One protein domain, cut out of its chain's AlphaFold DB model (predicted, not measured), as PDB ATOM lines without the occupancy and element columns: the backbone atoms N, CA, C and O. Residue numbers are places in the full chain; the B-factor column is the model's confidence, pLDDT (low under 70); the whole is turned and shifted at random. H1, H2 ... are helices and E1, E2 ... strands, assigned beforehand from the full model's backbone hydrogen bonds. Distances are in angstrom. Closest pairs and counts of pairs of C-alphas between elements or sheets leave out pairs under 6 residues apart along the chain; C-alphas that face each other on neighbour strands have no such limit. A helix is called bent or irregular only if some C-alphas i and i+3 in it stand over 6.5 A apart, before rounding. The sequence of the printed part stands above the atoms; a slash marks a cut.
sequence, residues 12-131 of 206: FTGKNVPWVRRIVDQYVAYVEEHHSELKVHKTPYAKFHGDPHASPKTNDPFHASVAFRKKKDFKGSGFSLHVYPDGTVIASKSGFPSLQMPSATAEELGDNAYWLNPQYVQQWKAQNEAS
ATOM      1  N   PHE A  12     152.117 182.734 214.079       90.94
ATOM      2  CA  PHE A  12     151.950 181.439 214.733       90.94
ATOM      3  C   PHE A  12     153.120 181.097 215.660       90.94
ATOM      4  O   PHE A  12     154.283 181.355 215.352       90.94
ATOM      5  N   THR A  13     152.790 180.476 216.786       89.06
ATOM      6  CA  THR A  13     153.717 179.884 217.755       89.06
ATOM      7  C   THR A  13     153.212 178.502 218.180       89.06
ATOM      8  O   THR A  13     152.025 178.203 218.033       89.06
ATOM      9  N   GLY A  14     154.093 177.665 218.731       85.38
ATOM     10  CA  GLY A  14     153.770 176.279 219.087       85.38
ATOM     11  C   GLY A  14     154.176 175.284 217.999       85.38
ATOM     12  O   GLY A  14     154.936 175.629 217.092       85.38
ATOM     13  N   LYS A  15     153.699 174.040 218.117       85.75
ATOM     14  CA  LYS A  15     154.004 172.978 217.153       85.75
ATOM     15  C   LYS A  15     153.365 173.299 215.804       85.75
ATOM     16  O   LYS A  15     152.221 173.741 215.745       85.75
ATOM     17  N   ASN A  16     154.122 173.109 214.730       85.12
ATOM     18  CA  ASN A  16     153.629 173.364 213.385       85.12
ATOM     19  C   ASN A  16     152.710 172.220 212.943       85.12
ATOM     20  O   ASN A  16     153.157 171.078 212.873       85.12
ATOM     21  N   VAL A  17     151.461 172.542 212.611       92.88
ATOM     22  CA  VAL A  17     150.502 171.609 212.011       92.88
ATOM     23  C   VAL A  17     150.064 172.204 210.665       92.88
ATOM     24  O   VAL A  17     149.209 173.095 210.650       92.88
ATOM     25  N   PRO A  18     150.695 171.807 209.539       92.56
ATOM     26  CA  PRO A  18     150.563 172.512 208.261       92.56
ATOM     27  C   PRO A  18     149.125 172.665 207.755       92.56
ATOM     28  O   PRO A  18     148.727 173.783 207.419       92.56
ATOM     29  N   TRP A  19     148.331 171.590 207.775       94.69
ATOM     30  CA  TRP A  19     146.939 171.627 207.315       94.69
ATOM     31  C   TRP A  19     146.085 172.588 208.146       94.69
ATOM     32  O   TRP A  19     145.327 173.386 207.597       94.69
ATOM     33  N   VAL A  20     146.279 172.607 209.469       96.12
ATOM     34  CA  VAL A  20     145.565 173.533 210.360       96.12
ATOM     35  C   VAL A  20     145.963 174.965 210.048       96.12
ATOM     36  O   VAL A  20     145.104 175.835 209.961       96.12
ATOM     37  N   ARG A  21     147.260 175.232 209.854       94.81
ATOM     38  CA  ARG A  21     147.739 176.576 209.517       94.81
ATOM     39  C   ARG A  21     147.105 177.083 208.223       94.81
ATOM     40  O   ARG A  21     146.630 178.213 208.202       94.81
ATOM     41  N   ARG A  22     147.070 176.248 207.182       94.44
ATOM     42  CA  ARG A  22     146.440 176.563 205.892       94.44
ATOM     43  C   ARG A  22     144.960 176.908 206.064       94.44
ATOM     44  O   ARG A  22     144.526 177.958 205.599       94.44
ATOM     45  N   ILE A  23     144.209 176.058 206.765       95.50
ATOM     46  CA  ILE A  23     142.775 176.261 207.017       95.50
ATOM     47  C   ILE A  23     142.529 177.533 207.837       95.50
ATOM     48  O   ILE A  23     141.633 178.315 207.528       95.50
ATOM     49  N   VAL A  24     143.342 177.782 208.863       95.44
ATOM     50  CA  VAL A  24     143.226 178.978 209.702       95.44
ATOM     51  C   VAL A  24     143.554 180.250 208.923       95.44
ATOM     52  O   VAL A  24     142.848 181.243 209.082       95.44
ATOM     53  N   ASP A  25     144.584 180.238 208.074       93.38
ATOM     54  CA  ASP A  25     144.916 181.383 207.221       93.38
ATOM     55  C   ASP A  25     143.744 181.708 206.266       93.38
ATOM     56  O   ASP A  25     143.399 182.878 206.099       93.38
ATOM     57  N   GLN A  26     143.070 180.690 205.709       92.88
ATOM     58  CA  GLN A  26     141.872 180.868 204.872       92.88
ATOM     59  C   GLN A  26     140.668 181.388 205.664       92.88
ATOM     60  O   GLN A  26     140.017 182.338 205.233       92.88
ATOM     61  N   TYR A  27     140.407 180.821 206.847       94.06
ATOM     62  CA  TYR A  27     139.352 181.291 207.744       94.06
ATOM     63  C   TYR A  27     139.538 182.773 208.081       94.06
ATOM     64  O   TYR A  27     138.602 183.563 207.991       94.06
ATOM     65  N   VAL A  28     140.757 183.170 208.455       93.50
ATOM     66  CA  VAL A  28     141.042 184.558 208.819       93.50
ATOM     67  C   VAL A  28     140.887 185.485 207.618       93.50
ATOM     68  O   VAL A  28     140.279 186.540 207.773       93.50
ATOM     69  N   ALA A  29     141.376 185.092 206.439       91.19
ATOM     70  CA  ALA A  29     141.190 185.877 205.222       91.19
ATOM     71  C   ALA A  29     139.699 186.102 204.919       91.19
ATOM     72  O   ALA A  29     139.290 187.241 204.707       91.19
ATOM     73  N   TYR A  30     138.882 185.045 205.000       91.12
ATOM     74  CA  TYR A  30     137.436 185.138 204.796       91.12
ATOM     75  C   TYR A  30     136.780 186.092 205.798       91.12
ATOM     76  O   TYR A  30     135.998 186.961 205.414       91.12
ATOM     77  N   VAL A  31     137.110 185.955 207.087       91.44
ATOM     78  CA  VAL A  31     136.544 186.794 208.152       91.44
ATOM     79  C   VAL A  31     136.978 188.252 208.012       91.44
ATOM     80  O   VAL A  31     136.184 189.144 208.278       91.44
ATOM     81  N   GLU A  32     138.205 188.539 207.586       89.50
ATOM     82  CA  GLU A  32     138.612 189.927 207.349       89.50
ATOM     83  C   GLU A  32     137.882 190.577 206.177       89.50
ATOM     84  O   GLU A  32     137.551 191.761 206.256       89.50
ATOM     85  N   GLU A  33     137.623 189.809 205.121       88.19
ATOM     86  CA  GLU A  33     136.946 190.284 203.918       88.19
ATOM     87  C   GLU A  33     135.438 190.471 204.136       88.19
ATOM     88  O   GLU A  33     134.891 191.517 203.794       88.19
ATOM     89  N   HIS A  34     134.777 189.498 204.766       87.31
ATOM     90  CA  HIS A  34     133.313 189.448 204.863       87.31
ATOM     91  C   HIS A  34     132.765 189.888 206.227       87.31
ATOM     92  O   HIS A  34     131.580 190.191 206.343       87.31
ATOM     93  N   HIS A  35     133.617 189.942 207.256       87.50
ATOM     94  CA  HIS A  35     133.246 190.246 208.644       87.50
ATOM     95  C   HIS A  35     134.236 191.227 209.297       87.50
ATOM     96  O   HIS A  35     134.737 191.029 210.414       87.50
ATOM     97  N   SER A  36     134.562 192.304 208.576       87.19
ATOM     98  CA  SER A  36     135.550 193.312 208.990       87.19
ATOM     99  C   SER A  36     135.273 193.934 210.376       87.19
ATOM    100  O   SER A  36     136.204 194.341 211.085       87.19
ATOM    101  N   GLU A  37     134.013 193.938 210.825       90.75
ATOM    102  CA  GLU A  37     133.568 194.379 212.149       90.75
ATOM    103  C   GLU A  37     134.186 193.574 213.302       90.75
ATOM    104  O   GLU A  37     134.377 194.118 214.398       90.75
ATOM    105  N   LEU A  38     134.575 192.317 213.052       90.44
ATOM    106  CA  LEU A  38     135.203 191.425 214.031       90.44
ATOM    107  C   LEU A  38     136.676 191.766 214.300       90.44
ATOM    108  O   LEU A  38     137.232 191.345 215.318       90.44
ATOM    109  N   LYS A  39     137.300 192.591 213.444       89.44
ATOM    110  CA  LYS A  39     138.640 193.182 213.638       89.44
ATOM    111  C   LYS A  39     139.723 192.149 213.986       89.44
ATOM    112  O   LYS A  39     140.531 192.379 214.893       89.44
ATOM    113  N   VAL A  40     139.757 191.027 213.262       90.25
ATOM    114  CA  VAL A  40     140.709 189.917 213.488       90.25
ATOM    115  C   VAL A  40     142.168 190.370 213.422       90.25
ATOM    116  O   VAL A  40     142.979 189.930 214.243       90.25
ATOM    117  N   HIS A  41     142.473 191.361 212.578       88.81
ATOM    118  CA  HIS A  41     143.781 192.012 212.511       88.81
ATOM    119  C   HIS A  41     144.315 192.529 213.862       88.81
ATOM    120  O   HIS A  41     145.525 192.655 214.053       88.81
ATOM    121  N   LYS A  42     143.439 192.820 214.838       90.50
ATOM    122  CA  LYS A  42     143.843 193.274 216.182       90.50
ATOM    123  C   LYS A  42     144.381 192.154 217.068       90.50
ATOM    124  O   LYS A  42     144.922 192.448 218.133       90.50
ATOM    125  N   THR A  43     144.247 190.896 216.664       92.44
ATOM    126  CA  THR A  43     144.770 189.722 217.374       92.44
ATOM    127  C   THR A  43     145.820 188.988 216.532       92.44
ATOM    128  O   THR A  43     145.575 187.864 216.104       92.44
ATOM    129  N   PRO A  44     146.999 189.592 216.280       93.00
ATOM    130  CA  PRO A  44     147.992 189.064 215.344       93.00
ATOM    131  C   PRO A  44     148.748 187.830 215.828       93.00
ATOM    132  O   PRO A  44     149.502 187.260 215.047       93.00
ATOM    133  N   TYR A  45     148.616 187.423 217.089       94.81
ATOM    134  CA  TYR A  45     149.373 186.298 217.633       94.81
ATOM    135  C   TYR A  45     148.493 185.057 217.703       94.81
ATOM    136  O   TYR A  45     147.483 185.071 218.404       94.81
ATOM    137  N   ALA A  46     148.899 183.996 217.005       95.38
ATOM    138  CA  ALA A  46     148.217 182.706 216.991       95.38
ATOM    139  C   ALA A  46     149.072 181.628 217.678       95.38
ATOM    140  O   ALA A  46     150.298 181.609 217.537       95.38
ATOM    141  N   LYS A  47     148.452 180.727 218.438       95.44
ATOM    142  CA  LYS A  47     149.148 179.612 219.095       95.44
ATOM    143  C   LYS A  47     148.365 178.322 218.957       95.44
ATOM    144  O   LYS A  47     147.188 178.286 219.313       95.44
ATOM    145  N   PHE A  48     149.048 177.277 218.502       94.31
ATOM    146  CA  PHE A  48     148.533 175.912 218.531       94.31
ATOM    147  C   PHE A  48     148.542 175.376 219.965       94.31
ATOM    148  O   PHE A  48     149.547 175.481 220.679       94.31
ATOM    149  N   HIS A  49     147.412 174.821 220.390       88.81
ATOM    150  CA  HIS A  49     147.263 174.158 221.677       88.81
ATOM    151  C   HIS A  49     147.464 172.654 221.520       88.81
ATOM    152  O   HIS A  49     146.537 171.939 221.154       88.81
ATOM    153  N   GLY A  50     148.677 172.197 221.840       87.00
ATOM    154  CA  GLY A  50     149.034 170.783 221.770       87.00
ATOM    155  C   GLY A  50     149.006 170.230 220.347       87.00
ATOM    156  O   GLY A  50     149.029 170.980 219.369       87.00
ATOM    157  N   ASP A  51     148.990 168.905 220.270       92.06
ATOM    158  CA  ASP A  51     148.767 168.173 219.031       92.06
ATOM    159  C   ASP A  51     147.274 168.063 218.712       92.06
ATOM    160  O   ASP A  51     146.457 168.065 219.641       92.06
ATOM    161  N   PRO A  52     146.893 167.951 217.425       96.06
ATOM    162  CA  PRO A  52     145.538 167.576 217.067       96.06
ATOM    163  C   PRO A  52     145.159 166.259 217.751       96.06
ATOM    164  O   PRO A  52     145.943 165.309 217.768       96.06
ATOM    165  N   HIS A  53     143.982 166.225 218.360       95.94
ATOM    166  CA  HIS A  53     143.515 165.086 219.140       95.94
ATOM    167  C   HIS A  53     141.993 165.020 219.113       95.94
ATOM    168  O   HIS A  53     141.314 166.017 218.871       95.94
ATOM    169  N   ALA A  54     141.455 163.834 219.380       96.25
ATOM    170  CA  ALA A  54     140.048 163.675 219.707       96.25
ATOM    171  C   ALA A  54     139.865 163.784 221.225       96.25
ATOM    172  O   ALA A  54     140.744 163.390 221.994       96.25
ATOM    173  N   SER A  55     138.713 164.286 221.657       94.25
ATOM    174  CA  SER A  55     138.349 164.412 223.068       94.25
ATOM    175  C   SER A  55     137.118 163.549 223.373       94.25
ATOM    176  O   SER A  55     135.994 164.057 223.336       94.25
ATOM    177  N   PRO A  56     137.299 162.253 223.720       93.44
ATOM    178  CA  PRO A  56     136.191 161.343 224.035       93.44
ATOM    179  C   PRO A  56     135.266 161.886 225.129       93.44
ATOM    180  O   PRO A  56     134.050 161.785 225.032       93.44
ATOM    181  N   LYS A  57     135.844 162.542 226.147       90.88
ATOM    182  CA  LYS A  57     135.108 163.100 227.291       90.88
ATOM    183  C   LYS A  57     134.054 164.137 226.891       90.88
ATOM    184  O   LYS A  57     133.038 164.254 227.563       90.88
ATOM    185  N   THR A  58     134.318 164.916 225.848       89.94
ATOM    186  CA  THR A  58     133.409 165.963 225.359       89.94
ATOM    187  C   THR A  58     132.717 165.559 224.063       89.94
ATOM    188  O   THR A  58     132.077 166.399 223.439       89.94
ATOM    189  N   ASN A  59     132.872 164.297 223.647       93.00
ATOM    190  CA  ASN A  59     132.445 163.786 222.350       93.00
ATOM    191  C   ASN A  59     132.869 164.676 221.161       93.00
ATOM    192  O   ASN A  59     132.153 164.825 220.166       93.00
ATOM    193  N   ASP A  60     134.043 165.299 221.276       93.94
ATOM    194  CA  ASP A  60     134.579 166.192 220.253       93.94
ATOM    195  C   ASP A  60     135.578 165.394 219.402       93.94
ATOM    196  O   ASP A  60     136.577 164.907 219.949       93.94
ATOM    197  N   PRO A  61     135.309 165.170 218.101       96.00
ATOM    198  CA  PRO A  61     136.159 164.342 217.254       96.00
ATOM    199  C   PRO A  61     137.522 165.004 217.044       96.00
ATOM    200  O   PRO A  61     137.785 166.102 217.536       96.00
ATOM    201  N   PHE A  62     138.412 164.327 216.325       97.50
ATOM    202  CA  PHE A  62     139.767 164.816 216.100       97.50
ATOM    203  C   PHE A  62     139.790 166.231 215.526       97.50
ATOM    204  O   PHE A  62     139.221 166.497 214.468       97.50
ATOM    205  N   HIS A  63     140.451 167.131 216.243       97.06
ATOM    206  CA  HIS A  63     140.544 168.537 215.892       97.06
ATOM    207  C   HIS A  63     141.844 169.140 216.417       97.06
ATOM    208  O   HIS A  63     142.492 168.618 217.326       97.06
ATOM    209  N   ALA A  64     142.211 170.286 215.859       97.06
ATOM    210  CA  ALA A  64     143.248 171.149 216.391       97.06
ATOM    211  C   ALA A  64     142.628 172.392 217.028       97.06
ATOM    212  O   ALA A  64     141.621 172.914 216.552       97.06
ATOM    213  N   SER A  65     143.266 172.901 218.079       95.94
ATOM    214  CA  SER A  65     142.851 174.130 218.752       95.94
ATOM    215  C   SER A  65     143.859 175.251 218.510       95.94
ATOM    216  O   SER A  65     145.053 175.091 218.780       95.94
ATOM    217  N   VAL A  66     143.391 176.411 218.042       96.44
ATOM    218  CA  VAL A  66     144.237 177.592 217.789       96.44
ATOM    219  C   VAL A  66     143.705 178.800 218.540       96.44
ATOM    220  O   VAL A  66     142.567 179.206 218.338       96.44
ATOM    221  N   ALA A  67     144.523 179.411 219.394       95.69
ATOM    222  CA  ALA A  67     144.163 180.629 220.116       95.69
ATOM    223  C   ALA A  67     144.745 181.871 219.443       95.69
ATOM    224  O   ALA A  67     145.933 181.907 219.142       95.69
ATOM    225  N   PHE A  68     143.930 182.914 219.300       95.94
ATOM    226  CA  PHE A  68     144.309 184.226 218.778       95.94
ATOM    227  C   PHE A  68     144.314 185.273 219.882       95.94
ATOM    228  O   PHE A  68     143.353 185.367 220.650       95.94
ATOM    229  N   ARG A  69     145.373 186.078 219.990       95.62
ATOM    230  CA  ARG A  69     145.535 187.094 221.043       95.62
ATOM    231  C   ARG A  69     146.170 188.376 220.513       95.62
ATOM    232  O   ARG A  69     146.845 188.395 219.487       95.62
ATOM    233  N   LYS A  70     145.951 189.469 221.253       93.75
ATOM    234  CA  LYS A  70     146.542 190.791 220.969       93.75
ATOM    235  C   LYS A  70     148.026 190.868 221.318       93.75
ATOM    236  O   LYS A  70     148.739 191.674 220.738       93.75
ATOM    237  N   LYS A  71     148.477 190.064 222.286       92.69
ATOM    238  CA  LYS A  71     149.841 190.063 222.826       92.69
ATOM    239  C   LYS A  71     150.503 188.699 222.624       92.69
ATOM    240  O   LYS A  71     149.831 187.670 222.684       92.69
ATOM    241  N   LYS A  72     151.826 188.699 222.423       92.25
ATOM    242  CA  LYS A  72     152.646 187.493 222.184       92.25
ATOM    243  C   LYS A  72     152.740 186.563 223.399       92.25
ATOM    244  O   LYS A  72     153.005 185.381 223.233       92.25
ATOM    245  N   ASP A  73     152.525 187.075 224.607       90.94
ATOM    246  CA  ASP A  73     152.483 186.280 225.842       90.94
ATOM    247  C   ASP A  73     151.166 185.494 226.005       90.94
ATOM    248  O   ASP A  73     150.990 184.780 226.989       90.94
ATOM    249  N   PHE A  74     150.244 185.625 225.042       90.06
ATOM    250  CA  PHE A  74     148.920 185.005 225.017       90.06
ATOM    251  C   PHE A  74     148.032 185.335 226.229       90.06
ATOM    252  O   PHE A  74     147.022 184.667 226.457       90.06
ATOM    253  N   LYS A  75     148.346 186.407 226.968       87.56
ATOM    254  CA  LYS A  75     147.511 186.894 228.071       87.56
ATOM    255  C   LYS A  75     146.367 187.776 227.561       87.56
ATOM    256  O   LYS A  75     146.492 188.506 226.575       87.56
ATOM    257  N   GLY A  76     145.253 187.751 228.291       85.00
ATOM    258  CA  GLY A  76     144.094 188.611 228.053       85.00
ATOM    259  C   GLY A  76     143.135 188.109 226.970       85.00
ATOM    260  O   GLY A  76     143.102 186.929 226.621       85.00
ATOM    261  N   SER A  77     142.310 189.029 226.465       87.62
ATOM    262  CA  SER A  77     141.187 188.724 225.575       87.62
ATOM    263  C   SER A  77     141.623 188.297 224.170       87.62
ATOM    264  O   SER A  77     142.528 188.896 223.580       87.62
ATOM    265  N   GLY A  78     140.871 187.369 223.587       92.19
ATOM    266  CA  GLY A  78     140.948 187.000 222.179       92.19
ATOM    267  C   GLY A  78     139.846 186.010 221.824       92.19
ATOM    268  O   GLY A  78     138.786 186.042 222.446       92.19
ATOM    269  N   PHE A  79     140.098 185.142 220.853       94.44
ATOM    270  CA  PHE A  79     139.210 184.033 220.500       94.44
ATOM    271  C   PHE A  79     140.035 182.763 220.269       94.44
ATOM    272  O   PHE A  79     141.271 182.813 220.268       94.44
ATOM    273  N   SER A  80     139.380 181.617 220.143       95.19
ATOM    274  CA  SER A  80     140.017 180.384 219.682       95.19
ATOM    275  C   SER A  80     139.181 179.722 218.602       95.19
ATOM    276  O   SER A  80     137.992 180.007 218.479       95.19
ATOM    277  N   LEU A  81     139.824 178.867 217.819       97.12
ATOM    278  CA  LEU A  81     139.217 178.063 216.772       97.12
ATOM    279  C   LEU A  81     139.442 176.586 217.090       97.12
ATOM    280  O   LEU A  81     140.564 176.213 217.437       97.12
ATOM    281  N   HIS A  82     138.398 175.780 216.935       97.25
ATOM    282  CA  HIS A  82     138.489 174.338 216.732       97.25
ATOM    283  C   HIS A  82     138.486 174.096 215.227       97.25
ATOM    284  O   HIS A  82     137.607 174.591 214.521       97.25
ATOM    285  N   VAL A  83     139.497 173.391 214.736       97.69
ATOM    286  CA  VAL A  83     139.719 173.145 213.312       97.69
ATOM    287  C   VAL A  83     139.709 171.644 213.087       97.69
ATOM    288  O   VAL A  83     140.548 170.932 213.641       97.69
ATOM    289  N   TYR A  84     138.762 171.176 212.288       97.50
ATOM    290  CA  TYR A  84     138.547 169.763 212.013       97.50
ATOM    291  C   TYR A  84     139.161 169.377 210.656       97.50
ATOM    292  O   TYR A  84     139.236 170.222 209.757       97.50
ATOM    293  N   PRO A  85     139.606 168.118 210.480       96.75
ATOM    294  CA  PRO A  85     140.187 167.638 209.227       96.75
ATOM    295  C   PRO A  85     139.265 167.779 208.021       96.75
ATOM    296  O   PRO A  85     139.734 168.048 206.922       96.75
ATOM    297  N   ASP A  86     137.955 167.650 208.221       94.62
ATOM    298  CA  ASP A  86     136.958 167.842 207.167       94.62
ATOM    299  C   ASP A  86     136.873 169.299 206.683       94.62
ATOM    300  O   ASP A  86     136.177 169.573 205.712       94.62
ATOM    301  N   GLY A  87     137.593 170.231 207.315       94.38
ATOM    302  CA  GLY A  87     137.587 171.651 206.992       94.38
ATOM    303  C   GLY A  87     136.595 172.465 207.816       94.38
ATOM    304  O   GLY A  87     136.568 173.689 207.691       94.38
ATOM    305  N   THR A  88     135.808 171.834 208.687       95.94
ATOM    306  CA  THR A  88     134.949 172.563 209.618       95.94
ATOM    307  C   THR A  88     135.829 173.408 210.544       95.94
ATOM    308  O   THR A  88     136.804 172.927 211.125       95.94
ATOM    309  N   VAL A  89     135.484 174.682 210.714       96.88
ATOM    310  CA  VAL A  89     136.128 175.596 211.661       96.88
ATOM    311  C   VAL A  89     135.063 176.200 212.560       96.88
ATOM    312  O   VAL A  89     134.139 176.859 212.086       96.88
ATOM    313  N   ILE A  90     135.206 175.997 213.868       95.56
ATOM    314  CA  ILE A  90     134.282 176.508 214.882       95.56
ATOM    315  C   ILE A  90     135.022 177.499 215.766       95.56
ATOM    316  O   ILE A  90     136.003 177.154 216.426       95.56
ATOM    317  N   ALA A  91     134.540 178.737 215.817       94.88
ATOM    318  CA  ALA A  91     135.061 179.729 216.741       94.88
ATOM    319  C   ALA A  91     134.436 179.574 218.135       94.88
ATOM    320  O   ALA A  91     133.226 179.438 218.281       94.88
ATOM    321  N   SER A  92     135.257 179.664 219.182       90.50
ATOM    322  CA  SER A  92     134.793 179.600 220.577       90.50
ATOM    323  C   SER A  92     134.068 180.861 221.044       90.50
ATOM    324  O   SER A  92     133.381 180.851 222.064       90.50
ATOM    325  N   LYS A  93     134.256 181.975 220.332       89.81
ATOM    326  CA  LYS A  93     133.695 183.274 220.695       89.81
ATOM    327  C   LYS A  93     132.441 183.550 219.877       89.81
ATOM    328  O   LYS A  93     132.494 183.548 218.652       89.81
ATOM    329  N   SER A  94     131.344 183.873 220.559       85.00
ATOM    330  CA  SER A  94     130.099 184.284 219.908       85.00
ATOM    331  C   SER A  94     130.303 185.496 218.990       85.00
ATOM    332  O   SER A  94     131.122 186.381 219.257       85.00
ATOM    333  N   GLY A  95     129.560 185.514 217.882       87.25
ATOM    334  CA  GLY A  95     129.659 186.530 216.831       87.25
ATOM    335  C   GLY A  95     130.696 186.224 215.748       87.25
ATOM    336  O   GLY A  95     130.607 186.799 214.672       87.25
ATOM    337  N   PHE A  96     131.633 185.302 215.986       92.25
ATOM    338  CA  PHE A  96     132.475 184.766 214.919       92.25
ATOM    339  C   PHE A  96     131.728 183.652 214.171       92.25
ATOM    340  O   PHE A  96     131.071 182.837 214.826       92.25
ATOM    341  N   PRO A  97     131.809 183.601 212.832       91.31
ATOM    342  CA  PRO A  97     131.128 182.569 212.064       91.31
ATOM    343  C   PRO A  97     131.813 181.209 212.236       91.31
ATOM    344  O   PRO A  97     133.035 181.117 212.317       91.31
ATOM    345  N   SER A  98     131.021 180.139 212.236       92.44
ATOM    346  CA  SER A  98     131.538 178.793 211.972       92.44
ATOM    347  C   SER A  98     131.542 178.580 210.467       92.44
ATOM    348  O   SER A  98     130.509 178.762 209.827       92.44
ATOM    349  N   LEU A  99     132.683 178.198 209.902       91.31
ATOM    350  CA  LEU A  99     132.867 178.121 208.456       91.31
ATOM    351  C   LEU A  99     133.296 176.721 208.030       91.31
ATOM    352  O   LEU A  99     133.979 176.019 208.771       91.31
ATOM    353  N   GLN A 100     132.937 176.351 206.806       93.00
ATOM    354  CA  GLN A 100     133.482 175.186 206.123       93.00
ATOM    355  C   GLN A 100     134.606 175.652 205.201       93.00
ATOM    356  O   GLN A 100     134.376 176.444 204.287       93.00
ATOM    357  N   MET A 101     135.826 175.206 205.470       91.31
ATOM    358  CA  MET A 101     137.019 175.444 204.660       91.31
ATOM    359  C   MET A 101     137.334 174.208 203.805       91.31
ATOM    360  O   MET A 101     136.815 173.127 204.086       91.31
ATOM    361  N   PRO A 102     138.184 174.338 202.771       91.25
ATOM    362  CA  PRO A 102     138.804 173.193 202.118       91.25
ATOM    363  C   PRO A 102     139.443 172.245 203.138       91.25
ATOM    364  O   PRO A 102     140.291 172.664 203.935       91.25
ATOM    365  N   SER A 103     139.035 170.979 203.095       92.81
ATOM    366  CA  SER A 103     139.475 169.929 204.012       92.81
ATOM    367  C   SER A 103     140.997 169.731 204.000       92.81
ATOM    368  O   SER A 103     141.715 170.170 203.092       92.81
ATOM    369  N   ALA A 104     141.514 169.081 205.036       95.69
ATOM    370  CA  ALA A 104     142.855 168.516 205.021       95.69
ATOM    371  C   ALA A 104     142.927 167.360 204.012       95.69
ATOM    372  O   ALA A 104     141.930 166.671 203.788       95.69
ATOM    373  N   THR A 105     144.094 167.139 203.412       93.62
ATOM    374  CA  THR A 105     144.309 165.964 202.556       93.62
ATOM    375  C   THR A 105     144.737 164.753 203.384       93.62
ATOM    376  O   THR A 105     145.181 164.884 204.530       93.62
ATOM    377  N   ALA A 106     144.615 163.553 202.812       92.75
ATOM    378  CA  ALA A 106     145.079 162.333 203.468       92.75
ATOM    379  C   ALA A 106     146.595 162.379 203.731       92.75
ATOM    380  O   ALA A 106     147.052 161.989 204.802       92.75
ATOM    381  N   GLU A 107     147.367 162.937 202.797       94.75
ATOM    382  CA  GLU A 107     148.819 163.105 202.904       94.75
ATOM    383  C   GLU A 107     149.191 164.060 204.042       94.75
ATOM    384  O   GLU A 107     150.138 163.806 204.784       94.75
ATOM    385  N   GLU A 108     148.433 165.147 204.215       94.38
ATOM    386  CA  GLU A 108     148.648 166.095 205.309       94.38
ATOM    387  C   GLU A 108     148.343 165.494 206.695       94.38
ATOM    388  O   GLU A 108     148.911 165.943 207.696       94.38
ATOM    389  N   LEU A 109     147.432 164.517 206.770       94.31
ATOM    390  CA  LEU A 109     147.021 163.861 208.017       94.31
ATOM    391  C   LEU A 109     147.832 162.602 208.344       94.31
ATOM    392  O   LEU A 109     147.883 162.214 209.516       94.31
ATOM    393  N   GLY A 110     148.441 161.969 207.337       94.44
ATOM    394  CA  GLY A 110     149.166 160.708 207.474       94.44
ATOM    395  C   GLY A 110     148.287 159.632 208.109       94.44
ATOM    396  O   GLY A 110     147.160 159.398 207.678       94.44
ATOM    397  N   ASP A 111     148.766 159.040 209.203       95.50
ATOM    398  CA  ASP A 111     148.051 157.986 209.934       95.50
ATOM    399  C   ASP A 111     146.667 158.416 210.441       95.50
ATOM    400  O   ASP A 111     145.836 157.565 210.730       95.50
ATOM    401  N   ASN A 112     146.381 159.720 210.527       96.44
ATOM    402  CA  ASN A 112     145.086 160.248 210.965       96.44
ATOM    403  C   ASN A 112     144.091 160.478 209.812       96.44
ATOM    404  O   ASN A 112     143.013 161.022 210.046       96.44
ATOM    405  N   ALA A 113     144.412 160.078 208.577       95.94
ATOM    406  CA  ALA A 113     143.548 160.298 207.413       95.94
ATOM    407  C   ALA A 113     142.156 159.656 207.549       95.94
ATOM    408  O   ALA A 113     141.191 160.151 206.970       95.94
ATOM    409  N   TYR A 114     142.008 158.608 208.366       94.75
ATOM    410  CA  TYR A 114     140.710 157.978 208.634       94.75
ATOM    411  C   TYR A 114     139.687 158.938 209.275       94.75
ATOM    412  O   TYR A 114     138.484 158.720 209.144       94.75
ATOM    413  N   TRP A 115     140.130 160.036 209.902       95.81
ATOM    414  CA  TRP A 115     139.250 161.094 210.414       95.81
ATOM    415  C   TRP A 115     138.557 161.915 209.323       95.81
ATOM    416  O   TRP A 115     137.599 162.622 209.629       95.81
ATOM    417  N   LEU A 116     138.996 161.817 208.064       92.81
ATOM    418  CA  LEU A 116     138.279 162.395 206.924       92.81
ATOM    419  C   LEU A 116     137.028 161.597 206.555       92.81
ATOM    420  O   LEU A 116     136.164 162.135 205.873       92.81
ATOM    421  N   ASN A 117     136.911 160.335 206.986       90.75
ATOM    422  CA  ASN A 117     135.743 159.513 206.690       90.75
ATOM    423  C   ASN A 117     134.566 159.902 207.609       90.75
ATOM    424  O   ASN A 117     134.606 159.605 208.810       90.75
ATOM    425  N   PRO A 118     133.469 160.477 207.076       87.94
ATOM    426  CA  PRO A 118     132.326 160.885 207.889       87.94
ATOM    427  C   PRO A 118     131.667 159.721 208.636       87.94
ATOM    428  O   PRO A 118     131.192 159.909 209.756       87.94
ATOM    429  N   GLN A 119     131.666 158.513 208.059       91.69
ATOM    430  CA  GLN A 119     131.095 157.329 208.707       91.69
ATOM    431  C   GLN A 119     131.902 156.933 209.942       91.69
ATOM    432  O   GLN A 119     131.319 156.652 210.988       91.69
ATOM    433  N   TYR A 120     133.235 156.978 209.855       94.31
ATOM    434  CA  TYR A 120     134.100 156.729 211.009       94.31
ATOM    435  C   TYR A 120     133.836 157.754 212.119       94.31
ATOM    436  O   TYR A 120     133.637 157.381 213.272       94.31
ATOM    437  N   VAL A 121     133.761 159.046 211.774       93.00
ATOM    438  CA  VAL A 121     133.486 160.117 212.747       93.00
ATOM    439  C   VAL A 121     132.132 159.915 213.432       93.00
ATOM    440  O   VAL A 121     132.027 160.088 214.647       93.00
ATOM    441  N   GLN A 122     131.098 159.535 212.680       91.94
ATOM    442  CA  GLN A 122     129.771 159.241 213.228       91.94
ATOM    443  C   GLN A 122     129.793 158.035 214.171       91.94
ATOM    444  O   GLN A 122     129.259 158.121 215.276       91.94
ATOM    445  N   GLN A 123     130.444 156.939 213.774       94.00
ATOM    446  CA  GLN A 123     130.581 155.743 214.608       94.00
ATOM    447  C   GLN A 123     131.348 156.044 215.899       94.00
ATOM    448  O   GLN A 123     130.892 155.678 216.981       94.00
ATOM    449  N   TRP A 124     132.466 156.766 215.801       94.94
ATOM    450  CA  TRP A 124     133.261 157.180 216.954       94.94
ATOM    451  C   TRP A 124     132.437 158.032 217.928       94.94
ATOM    452  O   TRP A 124     132.478 157.811 219.139       94.94
ATOM    453  N   LYS A 125     131.631 158.970 217.411       93.56
ATOM    454  CA  LYS A 125     130.736 159.789 218.240       93.56
ATOM    455  C   LYS A 125     129.671 158.956 218.946       93.56
ATOM    456  O   LYS A 125     129.499 159.093 220.154       93.56
ATOM    457  N   ALA A 126     128.998 158.069 218.216       92.06
ATOM    458  CA  ALA A 126     127.962 157.204 218.774       92.06
ATOM    459  C   ALA A 126     128.513 156.286 219.886       92.06
ATOM    460  O   ALA A 126     127.877 156.110 220.925       92.06
ATOM    461  N   GLN A 127     129.724 155.746 219.706       91.50
ATOM    462  CA  GLN A 127     130.397 154.919 220.715       91.50
ATOM    463  C   GLN A 127     130.698 155.690 222.008       91.50
ATOM    464  O   GLN A 127     130.512 155.157 223.107       91.50
ATOM    465  N   ASN A 128     131.140 156.946 221.903       90.50
ATOM    466  CA  ASN A 128     131.451 157.765 223.075       90.50
ATOM    467  C   ASN A 128     130.199 158.276 223.792       90.50
ATOM    468  O   ASN A 128     130.188 158.328 225.022       90.50
ATOM    469  N   GLU A 129     129.124 158.577 223.061       85.69
ATOM    470  CA  GLU A 129     127.825 158.896 223.665       85.69
ATOM    471  C   GLU A 129     127.289 157.708 224.471       85.69
ATOM    472  O   GLU A 129     126.987 157.863 225.656       85.69
ATOM    473  N   ALA A 130     127.291 156.505 223.886       72.38
ATOM    474  CA  ALA A 130     126.874 155.277 224.566       72.38
ATOM    475  C   ALA A 130     127.750 154.934 225.791       72.38
ATOM    476  O   ALA A 130     127.267 154.416 226.801       72.38
ATOM    477  N   SER A 131     129.045 155.252 225.733       62.97
ATOM    478  CA  SER A 131     129.968 155.037 226.857       62.97
ATOM    479  C   SER A 131     129.729 156.025 228.001       62.97
ATOM    480  O   SER A 131     129.861 155.661 229.170       62.97
TER     481      SER A 131
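This is residues 12 to 131 of the 206 residues of an uncharacterized protein of Metarhizium acridum (strain CQMa 102) (UniProt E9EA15). A twisted sheet of four strands has H1 slanted over one face, and the hairpin of E1 and E2 bends at one end, where H3 packs on E2. The short H2, over the same face as H1, leads into H3. The printed part has 120 residues with three named helices and four named strands in the order H1 E1 E2 E3 E4 H2 H3; the sheet, E1 E2 E3 E4, is antiparallel. The class is mixed and the whole compact, with a radius of gyration of the C-alphas of 14.7 A and spans of 40 by 28 by 27 A.

H1, residues 18 to 34, is on the sheet of E1, residues 45 to 55, E2, 60 to 69, E3, 78 to 83, and E4, 88 to 91. Its height over the sheet is 8.3 A; its closest C-alphas to E3 are Val 20 and Val 83, 6.6 A. The strands form a meander, each the antiparallel neighbour of the one before; N 47 and O 67, 2.9 A, N 66 and O 81, 2.9 A, and N 82 and O 90, 2.8 A, are within hydrogen-bond range. E1 bends by 62 degrees at residue 52, E2 by 75 degrees at residue 63. H2, residues 106 to 116, is irregular, with C-alphas 108 and 111 9.4 A apart. H1, with residues 18 to 19 alone, and H2 only just touch, only at their ends, with 3 pairs of C-alphas within 8 A, the closest Trp 19 and Glu 108, 6.1 A. H3, residues 118 to 131, is apart from H1; its closest C-alphas to E2 are Val 121 and Pro 61, 6.7 A. Every O i to N i+4 pair is within hydrogen-bond range in H1 and H3, but 1 of 7 in H2, beside 5 of 8 O i to N i+3 pairs.

H1 begins at C-alpha 18 (150.563, 172.512, 208.261) and is 24.4 A long. E1 is 25.1 A, E2 23.6 A, E3 16.5 A, E4 10.1 A and H2 7.6 A. H3, 20.0 A, ends at C-alpha 131 (129.968, 155.037, 226.857).

The C-alphas farthest apart, Glu 33 and Ser 131, are 42.6 A apart. The printed part has no cut. The link from E4 to H2 is long, residues 92 to 105. Residue 131 alone has pLDDT under 70.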